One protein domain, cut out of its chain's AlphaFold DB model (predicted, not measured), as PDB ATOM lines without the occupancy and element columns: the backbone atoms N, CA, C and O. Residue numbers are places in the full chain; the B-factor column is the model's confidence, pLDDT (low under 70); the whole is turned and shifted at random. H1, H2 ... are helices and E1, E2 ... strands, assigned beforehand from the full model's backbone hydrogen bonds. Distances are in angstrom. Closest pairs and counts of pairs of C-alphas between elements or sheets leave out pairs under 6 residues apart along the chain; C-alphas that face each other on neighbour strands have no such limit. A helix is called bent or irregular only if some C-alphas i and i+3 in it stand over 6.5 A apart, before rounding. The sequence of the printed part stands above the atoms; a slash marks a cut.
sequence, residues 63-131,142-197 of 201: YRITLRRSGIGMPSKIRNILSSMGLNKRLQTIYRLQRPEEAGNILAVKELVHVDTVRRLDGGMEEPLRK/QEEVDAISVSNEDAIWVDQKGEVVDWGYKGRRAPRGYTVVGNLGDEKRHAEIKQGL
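Overview. This is residues 63 to 131 and 142 to 197 of the 201 residues of the protein "Ribosomal_L30 domain-containing protein" of Ceraceosorus guamensis (UniProt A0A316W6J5). A small, strongly twisted three-stranded sheet with H2 packed over one face and H1 grazing it makes a well-formed head; from it the bent strand E3 leads to a loose second part of long links around a short strand pair, E4 and E5. H3 and H4 lie far out at opposite ends of the longest axis, and residues 185 to 197, most of them H4, stick out free. The printed part has 125 residues, under half of them in named elements, in the order E1 H1 E2 H2 E3 H3 E4 E5 H4, of mixed class. The larger sheet runs E2 E1 E3, antiparallel; E4 and E5 are parallel. The whole is only just loose, close to compact, with a radius of gyration of the C-alphas of 16.8 A, and flat, spanning 52 by 45 by 22 A.

Along the chain. Find C-alpha 63 at (127.545, 126.716, 137.538), where E1, residues 63 to 67, begins. Beside it look for E2, residues 93 to 97, and E3, residues 113 to 120, which is 20.7 A long and bends by 55 degrees at residue 117. H1 is residues 76 to 85, 14.1 A, and H2 residues 100 to 108, 12.5 A. Find H3, residues 142 to 148, starting at (129.323, 120.870, 162.447). E4 is residues 164 to 166 and E5 residues 180 to 182. H4, residues 187 to 196, runs 14.1 A to C-alpha 196 at (155.556, 123.885, 116.228).

Arrangement. Start at E1, the inner strand: N 64 and O 116 of E3 are 2.8 A apart, and N 65 and O 94 of E2 are 2.9 A apart, both within hydrogen-bond range. E2, H2 and E3 form a split strand-helix-strand unit, two strands running the same way with E1 between them, its crossover right-handed. H2 is on this sheet at a height of 9.2 A, over E1 and only just over E2, with 3 C-alphas on it; on the local plane it runs along E1 at 24 degrees. H1 only grazes the sheet, with residues 82 to 85. H1 and H2 are close but not clearly touching, the closest C-alphas, Ile 81 and Asn 105, 6.5 A apart. Residues 119 to 120 of E3 pair antiparallel with residues 157 to 158. Between E4 and E5, N 181 and O 164 are 2.9 A apart, within hydrogen-bond range. H3 and H4 are apart and not on the three-stranded sheet. In H1, H2, H3 and H4 every O i to N i+4 pair is within hydrogen-bond range.

Size, cuts and confidence. The C-alphas of Gln 142 and Gly 196 are the farthest apart, 53.2 A. Residues 132 to 141 are not printed; C-alphas 131 and 142 are 16.7 A apart across this cut. The links H3 to E4 and E4 to E5 are long. Mean pLDDT of the printed part is 74.8; residues 122 to 131, 142 to 153 and 166 to 197 are under 70.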
ATOM      1  N   TYR A  63     127.064 125.872 138.617       92.88
ATOM      2  CA  TYR A  63     127.545 126.716 137.538       92.88
ATOM      3  C   TYR A  63     128.943 127.213 137.877       92.88
ATOM      4  O   TYR A  63     129.164 127.809 138.934       92.88
ATOM      5  N   ARG A  64     129.867 127.027 136.945       91.50
ATOM      6  CA  ARG A  64     131.140 127.731 136.906       91.50
ATOM      7  C   ARG A  64     130.980 128.909 135.958       91.50
ATOM      8  O   ARG A  64     130.773 128.716 134.767       91.50
ATOM      9  N   ILE A  65     131.055 130.122 136.485       91.94
ATOM     10  CA  ILE A  65     130.786 131.349 135.732       91.94
ATOM     11  C   ILE A  65     132.080 132.149 135.653       91.94
ATOM     12  O   ILE A  65     132.598 132.587 136.677       91.94
ATOM     13  N   THR A  66     132.579 132.378 134.442       91.94
ATOM     14  CA  THR A  66     133.805 133.141 134.188       91.94
ATOM     15  C   THR A  66     133.492 134.420 133.425       91.94
ATOM     16  O   THR A  66     132.920 134.387 132.334       91.94
ATOM     17  N   LEU A  67     133.919 135.574 133.943       92.19
ATOM     18  CA  LEU A  67     133.737 136.853 133.255       92.19
ATOM     19  C   LEU A  67     134.748 137.011 132.106       92.19
ATOM     20  O   LEU A  67     135.926 137.277 132.336       92.19
ATOM     21  N   ARG A  68     134.314 136.897 130.847       92.25
ATOM     22  CA  ARG A  68     135.203 137.009 129.672       92.25
ATOM     23  C   ARG A  68     135.372 138.439 129.175       92.25
ATOM     24  O   ARG A  68     136.446 138.778 128.661       92.25
ATOM     25  N   ARG A  69     134.349 139.279 129.339       92.31
ATOM     26  CA  ARG A  69     134.359 140.708 128.990       92.31
ATOM     27  C   ARG A  69     134.018 141.549 130.216       92.31
ATOM     28  O   ARG A  69     133.195 141.139 131.024       92.31
ATOM     29  N   SER A  70     134.651 142.708 130.374       94.06
ATOM     30  CA  SER A  70     134.351 143.592 131.505       94.06
ATOM     31  C   SER A  70     132.986 144.267 131.335       94.06
ATOM     32  O   SER A  70     132.525 144.495 130.219       94.06
ATOM     33  N   GLY A  71     132.352 144.638 132.449       92.81
ATOM     34  CA  GLY A  71     131.103 145.409 132.451       92.81
ATOM     35  C   GLY A  71     131.278 146.910 132.177       92.81
ATOM     36  O   GLY A  71     130.394 147.696 132.512       92.81
ATOM     37  N   ILE A  72     132.423 147.343 131.638       92.75
ATOM     38  CA  ILE A  72     132.697 148.763 131.373       92.75
ATOM     39  C   ILE A  72     131.795 149.230 130.228       92.75
ATOM     40  O   ILE A  72     131.647 148.538 129.225       92.75
ATOM     41  N   GLY A  73     131.159 150.393 130.391       93.75
ATOM     42  CA  GLY A  73     130.214 150.924 129.402       93.75
ATOM     43  C   GLY A  73     128.866 150.196 129.356       93.75
ATOM     44  O   GLY A  73     128.018 150.549 128.544       93.75
ATOM     45  N   MET A  74     128.634 149.209 130.229       95.62
ATOM     46  CA  MET A  74     127.340 148.534 130.326       95.62
ATOM     47  C   MET A  74     126.343 149.337 131.179       95.62
ATOM     48  O   MET A  74     126.747 150.026 132.132       95.62
ATOM     49  N   PRO A  75     125.030 149.205 130.899       97.38
ATOM     50  CA  PRO A  75     123.973 149.760 131.738       97.38
ATOM     51  C   PRO A  75     124.158 149.405 133.219       97.38
ATOM     52  O   PRO A  75     124.613 148.309 133.560       97.38
ATOM     53  N   SER A  76     123.766 150.319 134.112       96.50
ATOM     54  CA  SER A  76     123.896 150.148 135.570       96.50
ATOM     55  C   SER A  76     123.264 148.848 136.069       96.50
ATOM     56  O   SER A  76     123.850 148.174 136.907       96.50
ATOM     57  N   LYS A  77     122.130 148.435 135.491       97.12
ATOM     58  CA  LYS A  77     121.467 147.164 135.815       97.12
ATOM     59  C   LYS A  77     122.383 145.952 135.609       97.12
ATOM     60  O   LYS A  77     122.489 145.122 136.503       97.12
ATOM     61  N   ILE A  78     123.078 145.873 134.471       97.31
ATOM     62  CA  ILE A  78     124.010 144.774 134.166       97.31
ATOM     63  C   ILE A  78     125.203 144.809 135.126       97.31
ATOM     64  O   ILE A  78     125.589 143.773 135.662       97.31
ATOM     65  N   ARG A  79     125.754 146.000 135.399       96.50
ATOM     66  CA  ARG A  79     126.857 146.159 136.363       96.50
ATOM     67  C   ARG A  79     126.462 145.723 137.775       96.50
ATOM     68  O   ARG A  79     127.224 145.003 138.408       96.50
ATOM     69  N   ASN A  80     125.264 146.080 138.229       97.19
ATOM     70  CA  ASN A  80     124.762 145.677 139.542       97.19
ATOM     71  C   ASN A  80     124.592 144.156 139.638       97.19
ATOM     72  O   ASN A  80     124.963 143.571 140.652       97.19
ATOM     73  N   ILE A  81     124.101 143.510 138.574       97.62
ATOM     74  CA  ILE A  81     123.996 142.046 138.517       97.62
ATOM     75  C   ILE A  81     125.392 141.413 138.612       97.62
ATOM     76  O   ILE A  81     125.601 140.543 139.455       97.62
ATOM     77  N   LEU A  82     126.373 141.892 137.838       96.50
ATOM     78  CA  LEU A  82     127.760 141.411 137.917       96.50
ATOM     79  C   LEU A  82     128.356 141.560 139.325       96.50
ATOM     80  O   LEU A  82     128.914 140.597 139.852       96.50
ATOM     81  N   SER A  83     128.180 142.718 139.967       95.19
ATOM     82  CA  SER A  83     128.660 142.949 141.334       95.19
ATOM     83  C   SER A  83     127.942 142.082 142.369       95.19
ATOM     84  O   SER A  83     128.603 141.550 143.255       95.19
ATOM     85  N   SER A  84     126.629 141.857 142.229       95.19
ATOM     86  CA  SER A  84     125.869 140.935 143.094       95.19
ATOM     87  C   SER A  84     126.298 139.475 142.921       95.19
ATOM     88  O   SER A  84     126.272 138.685 143.868       95.19
ATOM     89  N   MET A  85     126.757 139.122 141.717       92.25
ATOM     90  CA  MET A  85     127.351 137.819 141.461       92.25
ATOM     91  C   MET A  85     128.757 137.689 142.068       92.25
ATOM     92  O   MET A  85     129.202 136.578 142.345       92.25
ATOM     93  N   GLY A  86     129.430 138.812 142.336       92.25
ATOM     94  CA  GLY A  86     130.822 138.867 142.783       92.25
ATOM     95  C   GLY A  86     131.828 138.955 141.631       92.25
ATOM     96  O   GLY A  86     133.028 138.842 141.863       92.25
ATOM     97  N   LEU A  87     131.364 139.166 140.394       92.25
ATOM     98  CA  LEU A  87     132.189 139.286 139.192       92.25
ATOM     99  C   LEU A  87     132.581 140.744 138.954       92.25
ATOM    100  O   LEU A  87     131.934 141.469 138.200       92.25
ATOM    101  N   ASN A  88     133.672 141.167 139.587       90.81
ATOM    102  CA  ASN A  88     134.174 142.538 139.474       90.81
ATOM    103  C   ASN A  88     135.380 142.642 138.529       90.81
ATOM    104  O   ASN A  88     135.600 143.688 137.916       90.81
ATOM    105  N   LYS A  89     136.166 141.565 138.394       89.44
ATOM    106  CA  LYS A  89     137.385 141.533 137.573       89.44
ATOM    107  C   LYS A  89     137.217 140.614 136.366       89.44
ATOM    108  O   LYS A  89     136.562 139.578 136.432       89.44
ATOM    109  N   ARG A  90     137.837 140.983 135.240       89.94
ATOM    110  CA  ARG A  90     137.887 140.119 134.051       89.94
ATOM    111  C   ARG A  90     138.646 138.830 134.382       89.94
ATOM    112  O   ARG A  90     139.597 138.866 135.155       89.94
ATOM    113  N   LEU A  91     138.231 137.722 133.775       87.69
ATOM    114  CA  LEU A  91     138.723 136.356 133.994       87.69
ATOM    115  C   LEU A  91     138.508 135.826 135.418       87.69
ATOM    116  O   LEU A  91     138.959 134.730 135.733       87.69
ATOM    117  N   GLN A  92     137.783 136.562 136.263       85.75
ATOM    118  CA  GLN A  92     137.337 136.048 137.545       85.75
ATOM    119  C   GLN A  92     136.310 134.943 137.306       85.75
ATOM    120  O   GLN A  92     135.376 135.115 136.516       85.75
ATOM    121  N   THR A  93     136.503 133.826 138.000       87.69
ATOM    122  CA  THR A  93     135.598 132.681 137.978       87.69
ATOM    123  C   THR A  93     134.957 132.529 139.344       87.69
ATOM    124  O   THR A  93     135.645 132.605 140.360       87.69
ATOM    125  N   ILE A  94     133.645 132.325 139.364       90.44
ATOM    126  CA  ILE A  94     132.880 132.018 140.570       90.44
ATOM    127  C   ILE A  94     132.136 130.702 140.377       90.44
ATOM    128  O   ILE A  94     131.776 130.341 139.254       90.44
ATOM    129  N   TYR A  95     131.867 130.020 141.483       90.25
ATOM    130  CA  TYR A  95     131.074 128.799 141.506       90.25
ATOM    131  C   TYR A  95     129.786 129.058 142.279       90.25
ATOM    132  O   TYR A  95     129.826 129.561 143.403       90.25
ATOM    133  N   ARG A  96     128.640 128.753 141.666       89.69
ATOM    134  CA  ARG A  96     127.309 128.927 142.263       89.69
ATOM    135  C   ARG A  96     126.462 127.683 142.071       89.69
ATOM    136  O   ARG A  96     126.661 126.941 141.117       89.69
ATOM    137  N   LEU A  97     125.502 127.473 142.959       91.25
ATOM    138  CA  LEU A  97     124.534 126.388 142.832       91.25
ATOM    139  C   LEU A  97     123.604 126.598 141.640       91.25
ATOM    140  O   LEU A  97     123.282 127.734 141.279       91.25
ATOM    141  N   GLN A  98     123.121 125.497 141.064       92.00
ATOM    142  CA  GLN A  98     122.123 125.543 140.000       92.00
ATOM    143  C   GLN A  98     120.740 125.901 140.555       92.00
ATOM    144  O   GLN A  98     119.892 125.046 140.793       92.00
ATOM    145  N   ARG A  99     120.512 127.201 140.766       91.75
ATOM    146  CA  ARG A  99     119.219 127.760 141.183       91.75
ATOM    147  C   ARG A  99     118.578 128.570 140.049       91.75
ATOM    148  O   ARG A  99     119.307 129.173 139.257       91.75
ATOM    149  N   PRO A 100     117.234 128.646 139.974       95.06
ATOM    150  CA  PRO A 100     116.545 129.441 138.953       95.06
ATOM    151  C   PRO A 100     116.913 130.932 138.986       95.06
ATOM    152  O   PRO A 100     117.045 131.560 137.939       95.06
ATOM    153  N   GLU A 101     117.127 131.487 140.181       94.81
ATOM    154  CA  GLU A 101     117.543 132.884 140.376       94.81
ATOM    155  C   GLU A 101     118.903 133.166 139.724       94.81
ATOM    156  O   GLU A 101     119.065 134.140 138.987       94.81
ATOM    157  N   GLU A 102     119.862 132.257 139.922       95.31
ATOM    158  CA  GLU A 102     121.190 132.349 139.316       95.31
ATOM    159  C   GLU A 102     121.119 132.215 137.797       95.31
ATOM    160  O   GLU A 102     121.752 132.989 137.084       95.31
ATOM    161  N   ALA A 103     120.290 131.301 137.284       96.00
ATOM    162  CA  ALA A 103     120.064 131.171 135.848       96.00
ATOM    163  C   ALA A 103     119.509 132.472 135.237       96.00
ATOM    164  O   ALA A 103     119.976 132.905 134.184       96.00
ATOM    165  N   GLY A 104     118.571 133.143 135.914       97.75
ATOM    166  CA  GLY A 104     118.049 134.444 135.489       97.75
ATOM    167  C   GLY A 104     119.129 135.531 135.433       97.75
ATOM    168  O   GLY A 104     119.236 136.252 134.437       97.75
ATOM    169  N   ASN A 105     119.974 135.609 136.465       97.31
ATOM    170  CA  ASN A 105     121.097 136.550 136.515       97.31
ATOM    171  C   ASN A 105     122.123 136.279 135.409       97.31
ATOM    172  O   ASN A 105     122.556 137.210 134.727       97.31
ATOM    173  N   ILE A 106     122.468 135.008 135.185       97.25
ATOM    174  CA  ILE A 106     123.365 134.567 134.112       97.25
ATOM    175  C   ILE A 106     122.806 134.974 132.747       97.25
ATOM    176  O   ILE A 106     123.526 135.563 131.943       97.25
ATOM    177  N   LEU A 107     121.522 134.712 132.486       97.88
ATOM    178  CA  LEU A 107     120.880 135.055 131.215       97.88
ATOM    179  C   LEU A 107     120.910 136.562 130.942       97.88
ATOM    180  O   LEU A 107     121.097 136.968 129.794       97.88
ATOM    181  N   ALA A 108     120.790 137.388 131.984       97.31
ATOM    182  CA  ALA A 108     120.885 138.840 131.867       97.31
ATOM    183  C   ALA A 108     122.290 139.334 131.476       97.31
ATOM    184  O   ALA A 108     122.413 140.410 130.892       97.31
ATOM    185  N   VAL A 109     123.348 138.567 131.775       97.19
ATOM    186  CA  VAL A 109     124.750 138.942 131.500       97.19
ATOM    187  C   VAL A 109     125.461 138.005 130.517       97.19
ATOM    188  O   VAL A 109     126.686 138.073 130.391       97.19
ATOM    189  N   LYS A 110     124.720 137.144 129.808       96.69
ATOM    190  CA  LYS A 110     125.257 136.041 128.987       96.69
ATOM    191  C   LYS A 110     126.297 136.463 127.943       96.69
ATOM    192  O   LYS A 110     127.169 135.686 127.590       96.69
ATOM    193  N   GLU A 111     126.242 137.711 127.484       95.81
ATOM    194  CA  GLU A 111     127.176 138.259 126.491       95.81
ATOM    195  C   GLU A 111     128.585 138.524 127.055       95.81
ATOM    196  O   GLU A 111     129.567 138.653 126.307       95.81
ATOM    197  N   LEU A 112     128.688 138.643 128.383       95.31
ATOM    198  CA  LEU A 112     129.914 138.981 129.105       95.31
ATOM    199  C   LEU A 112     130.564 137.765 129.762       95.31
ATOM    200  O   LEU A 112     131.780 137.770 129.979       95.31
ATOM    201  N   VAL A 113     129.773 136.742 130.088       95.31
ATOM    202  CA  VAL A 113     130.209 135.572 130.854       95.31
ATOM    203  C   VAL A 113     130.288 134.322 129.988       95.31
ATOM    204  O   VAL A 113     129.623 134.194 128.968       95.31
ATOM    205  N   HIS A 114     131.116 133.383 130.418       93.56
ATOM    206  CA  HIS A 114     131.107 132.007 129.953       93.56
ATOM    207  C   HIS A 114     130.699 131.118 131.116       93.56
ATOM    208  O   HIS A 114     131.122 131.371 132.246       93.56
ATOM    209  N   VAL A 115     129.837 130.145 130.847       93.56
ATOM    210  CA  VAL A 115     129.251 129.299 131.879       93.56
ATOM    211  C   VAL A 115     129.470 127.850 131.514       93.56
ATOM    212  O   VAL A 115     129.036 127.417 130.450       93.56
ATOM    213  N   ASP A 116     130.090 127.134 132.442       90.62
ATOM    214  CA  ASP A 116     130.247 125.693 132.394       90.62
ATOM    215  C   ASP A 116     129.398 125.058 133.491       90.62
ATOM    216  O   ASP A 116     129.253 125.579 134.604       90.62
ATOM    217  N   THR A 117     128.839 123.902 133.176       91.62
ATOM    218  CA  THR A 117     128.052 123.113 134.110       91.62
ATOM    219  C   THR A 117     128.957 122.053 134.726       91.62
ATOM    220  O   THR A 117     129.467 121.181 134.026       91.62
ATOM    221  N   VAL A 118     129.180 122.153 136.038       89.50
ATOM    222  CA  VAL A 118     130.210 121.379 136.741       89.50
ATOM    223  C   VAL A 118     129.669 120.702 137.997       89.50
ATOM    224  O   VAL A 118     128.620 121.055 138.543       89.50
ATOM    225  N   ARG A 119     130.413 119.711 138.473       87.12
ATOM    226  CA  ARG A 119     130.197 119.007 139.732       87.12
ATOM    227  C   ARG A 119     131.482 119.020 140.547       87.12
ATOM    228  O   ARG A 119     132.577 118.910 140.004       87.12
ATOM    229  N   ARG A 120     131.343 119.087 141.864       83.94
ATOM    230  CA  ARG A 120     132.439 118.861 142.806       83.94
ATOM    231  C   ARG A 120     132.865 117.394 142.807       83.94
ATOM    232  O   ARG A 120     132.022 116.505 142.955       83.94
ATOM    233  N   LEU A 121     134.156 117.123 142.634       77.38
ATOM    234  CA  LEU A 121     134.690 115.761 142.627       77.38
ATOM    235  C   LEU A 121     134.801 115.166 144.036       77.38
ATOM    236  O   LEU A 121     134.538 113.981 144.213       77.38
ATOM    237  N   ASP A 122     135.127 115.998 145.022       68.69
ATOM    238  CA  ASP A 122     135.191 115.657 146.449       68.69
ATOM    239  C   ASP A 122     133.816 115.327 147.058       68.69
ATOM    240  O   ASP A 122     133.734 114.921 148.214       68.69
ATOM    241  N   GLY A 123     132.734 115.474 146.284       60.09
ATOM    242  CA  GLY A 123     131.365 115.271 146.756       60.09
ATOM    243  C   GLY A 123     130.911 116.342 147.750       60.09
ATOM    244  O   GLY A 123     129.922 116.121 148.441       60.09
ATOM    245  N   GLY A 124     131.635 117.471 147.840       54.31
ATOM    246  CA  GLY A 124     131.439 118.488 148.875       54.31
ATOM    247  C   GLY A 124     129.969 118.855 149.080       54.31
ATOM    248  O   GLY A 124     129.280 119.078 148.095       54.31
ATOM    249  N   MET A 125     129.537 118.863 150.348       50.28
ATOM    250  CA  MET A 125     128.253 119.254 150.986       50.28
ATOM    251  C   MET A 125     126.912 119.270 150.205       50.28
ATOM    252  O   MET A 125     125.921 119.769 150.730       50.28
ATOM    253  N   GLU A 126     126.816 118.698 149.010       46.53
ATOM    254  CA  GLU A 126     125.564 118.486 148.268       46.53
ATOM    255  C   GLU A 126     125.464 117.094 147.627       46.53
ATOM    256  O   GLU A 126     124.489 116.796 146.938       46.53
ATOM    257  N   GLU A 127     126.384 116.171 147.927       45.38
ATOM    258  CA  GLU A 127     125.872 114.831 148.220       45.38
ATOM    259  C   GLU A 127     124.897 115.049 149.388       45.38
ATOM    260  O   GLU A 127     125.343 115.521 150.441       45.38
ATOM    261  N   PRO A 128     123.575 114.830 149.230       40.50
ATOM    262  CA  PRO A 128     122.685 114.905 150.379       40.50
ATOM    263  C   PRO A 128     123.318 114.019 151.444       40.50
ATOM    264  O   PRO A 128     123.688 112.904 151.103       40.50
ATOM    265  N   LEU A 129     123.500 114.534 152.665       43.88
ATOM    266  CA  LEU A 129     123.997 113.869 153.883       43.88
ATOM    267  C   LEU A 129     123.436 112.441 154.076       43.88
ATOM    268  O   LEU A 129     122.599 112.188 154.939       43.88
ATOM    269  N   ARG A 130     123.811 111.501 153.214       46.38
ATOM    270  CA  ARG A 130     123.171 110.199 153.027       46.38
ATOM    271  C   ARG A 130     124.167 109.257 152.377       46.38
ATOM    272  O   ARG A 130     123.980 108.778 151.263       46.38
ATOM    273  N   LYS A 131     125.201 108.901 153.132       40.03
ATOM    274  CA  LYS A 131     125.699 107.533 153.019       40.03
ATOM    275  C   LYS A 131     124.766 106.662 153.851       40.03
ATOM    276  O   LYS A 131     124.698 106.817 155.065       40.03
ATOM    277  N   GLN A 142     129.118 119.713 163.326       55.62
ATOM    278  CA  GLN A 142     129.323 120.870 162.447       55.62
ATOM    279  C   GLN A 142     130.820 121.188 162.257       55.62
ATOM    280  O   GLN A 142     131.229 121.580 161.171       55.62
ATOM    281  N   GLU A 143     131.648 120.939 163.276       54.03
ATOM    282  CA  GLU A 143     133.098 121.171 163.244       54.03
ATOM    283  C   GLU A 143     133.833 120.202 162.306       54.03
ATOM    284  O   GLU A 143     134.743 120.604 161.582       54.03
ATOM    285  N   GLU A 144     133.418 118.935 162.262       55.50
ATOM    286  CA  GLU A 144     133.958 117.950 161.318       55.50
ATOM    287  C   GLU A 144     133.530 118.268 159.883       55.50
ATOM    288  O   GLU A 144     134.321 118.137 158.948       55.50
ATOM    289  N   VAL A 145     132.293 118.740 159.706       56.06
ATOM    290  CA  VAL A 145     131.773 119.202 158.413       56.06
ATOM    291  C   VAL A 145     132.569 120.406 157.905       56.06
ATOM    292  O   VAL A 145     132.982 120.416 156.744       56.06
ATOM    293  N   ASP A 146     132.850 121.374 158.774       49.56
ATOM    294  CA  ASP A 146     133.631 122.565 158.441       49.56
ATOM    295  C   ASP A 146     135.114 122.220 158.186       49.56
ATOM    296  O   ASP A 146     135.720 122.768 157.264       49.56
ATOM    297  N   ALA A 147     135.695 121.252 158.907       46.88
ATOM    298  CA  ALA A 147     137.072 120.783 158.697       46.88
ATOM    299  C   ALA A 147     137.261 119.981 157.392       46.88
ATOM    300  O   ALA A 147     138.335 120.014 156.789       46.88
ATOM    301  N   ILE A 148     136.223 119.271 156.939       53.34
ATOM    302  CA  ILE A 148     136.206 118.550 155.654       53.34
ATOM    303  C   ILE A 148     135.845 119.499 154.496       53.34
ATOM    304  O   ILE A 148     136.071 119.177 153.325       53.34
ATOM    305  N   SER A 149     135.311 120.686 154.800       52.50
ATOM    306  CA  SER A 149     134.917 121.675 153.806       52.50
ATOM    307  C   SER A 149     136.131 122.251 153.074       52.50
ATOM    308  O   SER A 149     136.767 123.224 153.469       52.50
ATOM    309  N   VAL A 150     136.477 121.645 151.940       59.50
ATOM    310  CA  VAL A 150     137.376 122.299 150.991       59.50
ATOM    311  C   VAL A 150     136.643 123.538 150.477       59.50
ATOM    312  O   VAL A 150     135.508 123.438 149.989       59.50
ATOM    313  N   SER A 151     137.276 124.708 150.607       65.50
ATOM    314  CA  SER A 151     136.754 125.963 150.062       65.50
ATOM    315  C   SER A 151     136.418 125.776 148.572       65.50
ATOM    316  O   SER A 151     137.082 125.011 147.870       65.50
ATOM    317  N   ASN A 152     135.391 126.454 148.044       65.62
ATOM    318  CA  ASN A 152     135.038 126.325 146.616       65.62
ATOM    319  C   ASN A 152     136.214 126.662 145.676       65.62
ATOM    320  O   ASN A 152     136.238 126.209 144.531       65.62
ATOM    321  N   GLU A 153     137.169 127.454 146.167       65.50
ATOM    322  CA  GLU A 153     138.389 127.856 145.467       65.50
ATOM    323  C   GLU A 153     139.423 126.722 145.381       65.50
ATOM    324  O   GLU A 153     140.159 126.648 144.398       65.50
ATOM    325  N   ASP A 154     139.452 125.824 146.368       70.88
ATOM    326  CA  ASP A 154     140.362 124.675 146.429       70.88
ATOM    327  C   ASP A 154     139.741 123.367 145.913       70.88
ATOM    328  O   ASP A 154     140.451 122.377 145.711       70.88
ATOM    329  N   ALA A 155     138.422 123.347 145.705       73.56
ATOM    330  CA  ALA A 155     137.697 122.172 145.247       73.56
ATOM    331  C   ALA A 155     138.078 121.782 143.807       73.56
ATOM    332  O   ALA A 155     138.278 122.628 142.933       73.56
ATOM    333  N   ILE A 156     138.132 120.472 143.543       79.06
ATOM    334  CA  ILE A 156     138.343 119.937 142.193       79.06
ATOM    335  C   ILE A 156     136.987 119.830 141.499       79.06
ATOM    336  O   ILE A 156     136.096 119.113 141.960       79.06
ATOM    337  N   TRP A 157     136.847 120.524 140.376       83.06
ATOM    338  CA  TRP A 157     135.619 120.566 139.591       83.06
ATOM    339  C   TRP A 157     135.732 119.661 138.375       83.06
ATOM    340  O   TRP A 157     136.745 119.681 137.681       83.06
ATOM    341  N   VAL A 158     134.686 118.880 138.119       85.19
ATOM    342  CA  VAL A 158     134.565 118.027 136.937       85.19
ATOM    343  C   VAL A 158     133.355 118.421 136.105       85.19
ATOM    344  O   VAL A 158     132.349 118.884 136.647       85.19
ATOM    345  N   ASP A 159     133.452 118.264 134.795       84.62
ATOM    346  CA  ASP A 159     132.361 118.530 133.865       84.62
ATOM    347  C   ASP A 159     131.368 117.353 133.772       84.62
ATOM    348  O   ASP A 159     131.422 116.382 134.535       84.62
ATOM    349  N   GLN A 160     130.443 117.442 132.813       81.25
ATOM    350  CA  GLN A 160     129.478 116.384 132.500       81.25
ATOM    351  C   GLN A 160     130.128 115.106 131.949       81.25
ATOM    352  O   GLN A 160     129.542 114.036 132.056       81.25
ATOM    353  N   LYS A 161     131.319 115.187 131.354       77.50
ATOM    354  CA  LYS A 161     132.046 114.027 130.828       77.50
ATOM    355  C   LYS A 161     132.909 113.352 131.894       77.50
ATOM    356  O   LYS A 161     133.381 112.239 131.674       77.50
ATOM    357  N   GLY A 162     133.079 113.989 133.053       73.44
ATOM    358  CA  GLY A 162     133.962 113.533 134.121       73.44
ATOM    359  C   GLY A 162     135.401 114.027 133.960       73.44
ATOM    360  O   GLY A 162     136.303 113.470 134.573       73.44
ATOM    361  N   GLU A 163     135.633 115.060 133.159       78.88
ATOM    362  CA  GLU A 163     136.930 115.696 132.948       78.88
ATOM    363  C   GLU A 163     137.135 116.823 133.966       78.88
ATOM    364  O   GLU A 163     136.199 117.545 134.304       78.88
ATOM    365  N   VAL A 164     138.354 116.981 134.491       78.19
ATOM    366  CA  VAL A 164     138.665 118.021 135.484       78.19
ATOM    367  C   VAL A 164     138.785 119.370 134.786       78.19
ATOM    368  O   VAL A 164     139.642 119.544 133.918       78.19
ATOM    369  N   VAL A 165     137.962 120.332 135.207       76.00
ATOM    370  CA  VAL A 165     137.897 121.681 134.637       76.00
ATOM    371  C   VAL A 165     138.745 122.630 135.485       76.00
ATOM    372  O   VAL A 165     138.298 123.131 136.517       76.00
ATOM    373  N   ASP A 166     139.958 122.939 135.027       67.38
ATOM    374  CA  ASP A 166     140.859 123.921 135.657       67.38
ATOM    375  C   ASP A 166     141.017 125.168 134.760       67.38
ATOM    376  O   ASP A 166     140.852 125.108 133.537       67.38
ATOM    377  N   TRP A 167     141.261 126.331 135.365       52.06
ATOM    378  CA  TRP A 167     141.443 127.612 134.675       52.06
ATOM    379  C   TRP A 167     142.764 128.328 134.970       52.06
ATOM    380  O   TRP A 167     142.961 129.415 134.426       52.06
ATOM    381  N   GLY A 168     143.681 127.781 135.781       48.50
ATOM    382  CA  GLY A 168     144.840 128.569 136.215       48.50
ATOM    383  C   GLY A 168     146.116 127.808 136.569       48.50
ATOM    384  O   GLY A 168     146.101 126.671 137.009       48.50
ATOM    385  N   TYR A 169     147.239 128.523 136.419       40.31
ATOM    386  CA  TYR A 169     148.656 128.124 136.530       40.31
ATOM    387  C   TYR A 169     149.054 127.271 137.754       40.31
ATOM    388  O   TYR A 169     150.107 126.638 137.748       40.31
ATOM    389  N   LYS A 170     148.220 127.204 138.797       47.62
ATOM    390  CA  LYS A 170     148.395 126.294 139.939       47.62
ATOM    391  C   LYS A 170     147.869 124.895 139.606       47.62
ATOM    392  O   LYS A 170     147.156 124.322 140.423       47.62
ATOM    393  N   GLY A 171     148.195 124.383 138.418       50.44
ATOM    394  CA  GLY A 171     147.661 123.132 137.890       50.44
ATOM    395  C   GLY A 171     147.886 121.994 138.876       50.44
ATOM    396  O   GLY A 171     148.959 121.385 138.908       50.44
ATOM    397  N   ARG A 172     146.884 121.714 139.711       54.47
ATOM    398  CA  ARG A 172     146.894 120.513 140.533       54.47
ATOM    399  C   ARG A 172     146.693 119.369 139.550       54.47
ATOM    400  O   ARG A 172     145.789 119.400 138.717       54.47
ATOM    401  N   ARG A 173     147.574 118.370 139.602       57.59
ATOM    402  CA  ARG A 173     147.442 117.183 138.757       57.59
ATOM    403  C   ARG A 173     146.062 116.573 139.009       57.59
ATOM    404  O   ARG A 173     145.697 116.394 140.172       57.59
ATOM    405  N   ALA A 174     145.317 116.272 137.941       61.22
ATOM    406  CA  ALA A 174     144.036 115.587 138.082       61.22
ATOM    407  C   ALA A 174     144.209 114.325 138.944       61.22
ATOM    408  O   ALA A 174     145.225 113.625 138.804       61.22
ATOM    409  N   PRO A 175     143.239 114.020 139.823       65.81
ATOM    410  CA  PRO A 175     143.226 112.766 140.559       65.81
ATOM    411  C   PRO A 175     143.336 111.565 139.617       65.81
ATOM    412  O   PRO A 175     142.955 111.623 138.448       65.81
ATOM    413  N   ARG A 176     143.878 110.456 140.119       58.06
ATOM    414  CA  ARG A 176     144.105 109.252 139.312       58.06
ATOM    415  C   ARG A 176     142.790 108.787 138.667       58.06
ATOM    416  O   ARG A 176     141.796 108.617 139.363       58.06
ATOM    417  N   GLY A 177     142.809 108.573 137.351       65.44
ATOM    418  CA  GLY A 177     141.621 108.211 136.566       65.44
ATOM    419  C   GLY A 177     140.853 109.399 135.976       65.44
ATOM    420  O   GLY A 177     139.902 109.170 135.241       65.44
ATOM    421  N   TYR A 178     141.277 110.636 136.249       65.25
ATOM    422  CA  TYR A 178     140.710 111.850 135.667       65.25
ATOM    423  C   TYR A 178     141.722 112.534 134.744       65.25
ATOM    424  O   TYR A 178     142.928 112.526 135.005       65.25
ATOM    425  N   THR A 179     141.225 113.163 133.682       65.06
ATOM    426  CA  THR A 179     142.036 113.955 132.747       65.06
ATOM    427  C   THR A 179     141.747 115.433 132.977       65.06
ATOM    428  O   THR A 179     140.587 115.815 133.121       65.06
ATOM    429  N   VAL A 180     142.792 116.266 133.051       63.84
ATOM    430  CA  VAL A 180     142.625 117.725 133.108       63.84
ATOM    431  C   VAL A 180     142.316 118.211 131.703       63.84
ATOM    432  O   VAL A 180     143.190 118.174 130.835       63.84
ATOM    433  N   VAL A 181     141.104 118.711 131.501       62.12
ATOM    434  CA  VAL A 181     140.800 119.560 130.353       62.12
ATOM    435  C   VAL A 181     140.979 120.982 130.844       62.12
ATOM    436  O   VAL A 181     140.104 121.600 131.450       62.12
ATOM    437  N   GLY A 182     142.199 121.485 130.668       53.75
ATOM    438  CA  GLY A 182     142.432 122.907 130.844       53.75
ATOM    439  C   GLY A 182     141.554 123.633 129.836       53.75
ATOM    440  O   GLY A 182     141.457 123.203 128.688       53.75
ATOM    441  N   ASN A 183     140.948 124.748 130.236       49.19
ATOM    442  CA  ASN A 183     140.325 125.671 129.290       49.19
ATOM    443  C   ASN A 183     141.437 126.390 128.477       49.19
ATOM    444  O   ASN A 183     141.578 127.611 128.504       49.19
ATOM    445  N   LEU A 184     142.314 125.615 127.826       46.81
ATOM    446  CA  LEU A 184     143.183 126.051 126.750       46.81
ATOM    447  C   LEU A 184     142.255 126.215 125.558       46.81
ATOM    448  O   LEU A 184     141.834 125.228 124.963       46.81
ATOM    449  N   GLY A 185     141.882 127.463 125.273       41.06
ATOM    450  CA  GLY A 185     141.086 127.792 124.097       41.06
ATOM    451  C   GLY A 185     141.621 127.041 122.877       41.06
ATOM    452  O   GLY A 185     142.782 127.210 122.514       41.06
ATOM    453  N   ASP A 186     140.760 126.204 122.307       43.97
ATOM    454  CA  ASP A 186     141.001 125.337 121.160       43.97
ATOM    455  C   ASP A 186     142.119 124.293 121.332       43.97
ATOM    456  O   ASP A 186     143.314 124.569 121.195       43.97
ATOM    457  N   GLU A 187     141.712 123.025 121.457       51.56
ATOM    458  CA  GLU A 187     142.590 121.852 121.311       51.56
ATOM    459  C   GLU A 187     143.448 121.927 120.037       51.56
ATOM    460  O   GLU A 187     144.608 121.516 120.042       51.56
ATOM    461  N   LYS A 188     142.906 122.530 118.965       54.97
ATOM    462  CA  LYS A 188     143.618 122.791 117.707       54.97
ATOM    463  C   LYS A 188     144.841 123.690 117.898       54.97
ATOM    464  O   LYS A 188     145.917 123.339 117.432       54.97
ATOM    465  N   ARG A 189     144.722 124.793 118.644       48.16
ATOM    466  CA  ARG A 189     145.832 125.734 118.874       48.16
ATOM    467  C   ARG A 189     146.903 125.132 119.784       48.16
ATOM    468  O   ARG A 189     148.094 125.363 119.588       48.16
ATOM    469  N   HIS A 190     146.496 124.332 120.770       44.91
ATOM    470  CA  HIS A 190     147.431 123.597 121.622       44.91
ATOM    471  C   HIS A 190     148.174 122.495 120.844       44.91
ATOM    472  O   HIS A 190     149.382 122.326 121.022       44.91
ATOM    473  N   ALA A 191     147.487 121.792 119.937       60.59
ATOM    474  CA  ALA A 191     148.112 120.842 119.018       60.59
ATOM    475  C   ALA A 191     149.097 121.535 118.058       60.59
ATOM    476  O   ALA A 191     150.211 121.044 117.891       60.59
ATOM    477  N   GLU A 192     148.739 122.700 117.507       60.34
ATOM    478  CA  GLU A 192     149.612 123.525 116.655       60.34
ATOM    479  C   GLU A 192     150.881 123.989 117.389       60.34
ATOM    480  O   GLU A 192     151.976 123.881 116.845       60.34
ATOM    481  N   ILE A 193     150.779 124.438 118.646       54.03
ATOM    482  CA  ILE A 193     151.952 124.826 119.456       54.03
ATOM    483  C   ILE A 193     152.839 123.610 119.756       54.03
ATOM    484  O   ILE A 193     154.064 123.699 119.670       54.03
ATOM    485  N   LYS A 194     152.236 122.458 120.075       52.12
ATOM    486  CA  LYS A 194     152.971 121.217 120.353       52.12
ATOM    487  C   LYS A 194     153.699 120.687 119.113       52.12
ATOM    488  O   LYS A 194     154.807 120.178 119.244       52.12
ATOM    489  N   GLN A 195     153.099 120.830 117.932       61.84
ATOM    490  CA  GLN A 195     153.734 120.499 116.653       61.84
ATOM    491  C   GLN A 195     154.813 121.524 116.270       61.84
ATOM    492  O   GLN A 195     155.897 121.130 115.851       61.84
ATOM    493  N   GLY A 196     154.578 122.822 116.491       50.72
ATOM    494  CA  GLY A 196     155.556 123.885 116.228       50.72
ATOM    495  C   GLY A 196     156.826 123.791 117.083       50.72
ATOM    496  O   GLY A 196     157.910 124.123 116.611       50.72
ATOM    497  N   LEU A 197     156.729 123.271 118.312       43.28
ATOM    498  CA  LEU A 197     157.883 123.044 119.196       43.28
ATOM    499  C   LEU A 197     158.782 121.868 118.773       43.28
ATOM    500  O   LEU A 197     159.922 121.795 119.222       43.28
TER     501      LEU A 197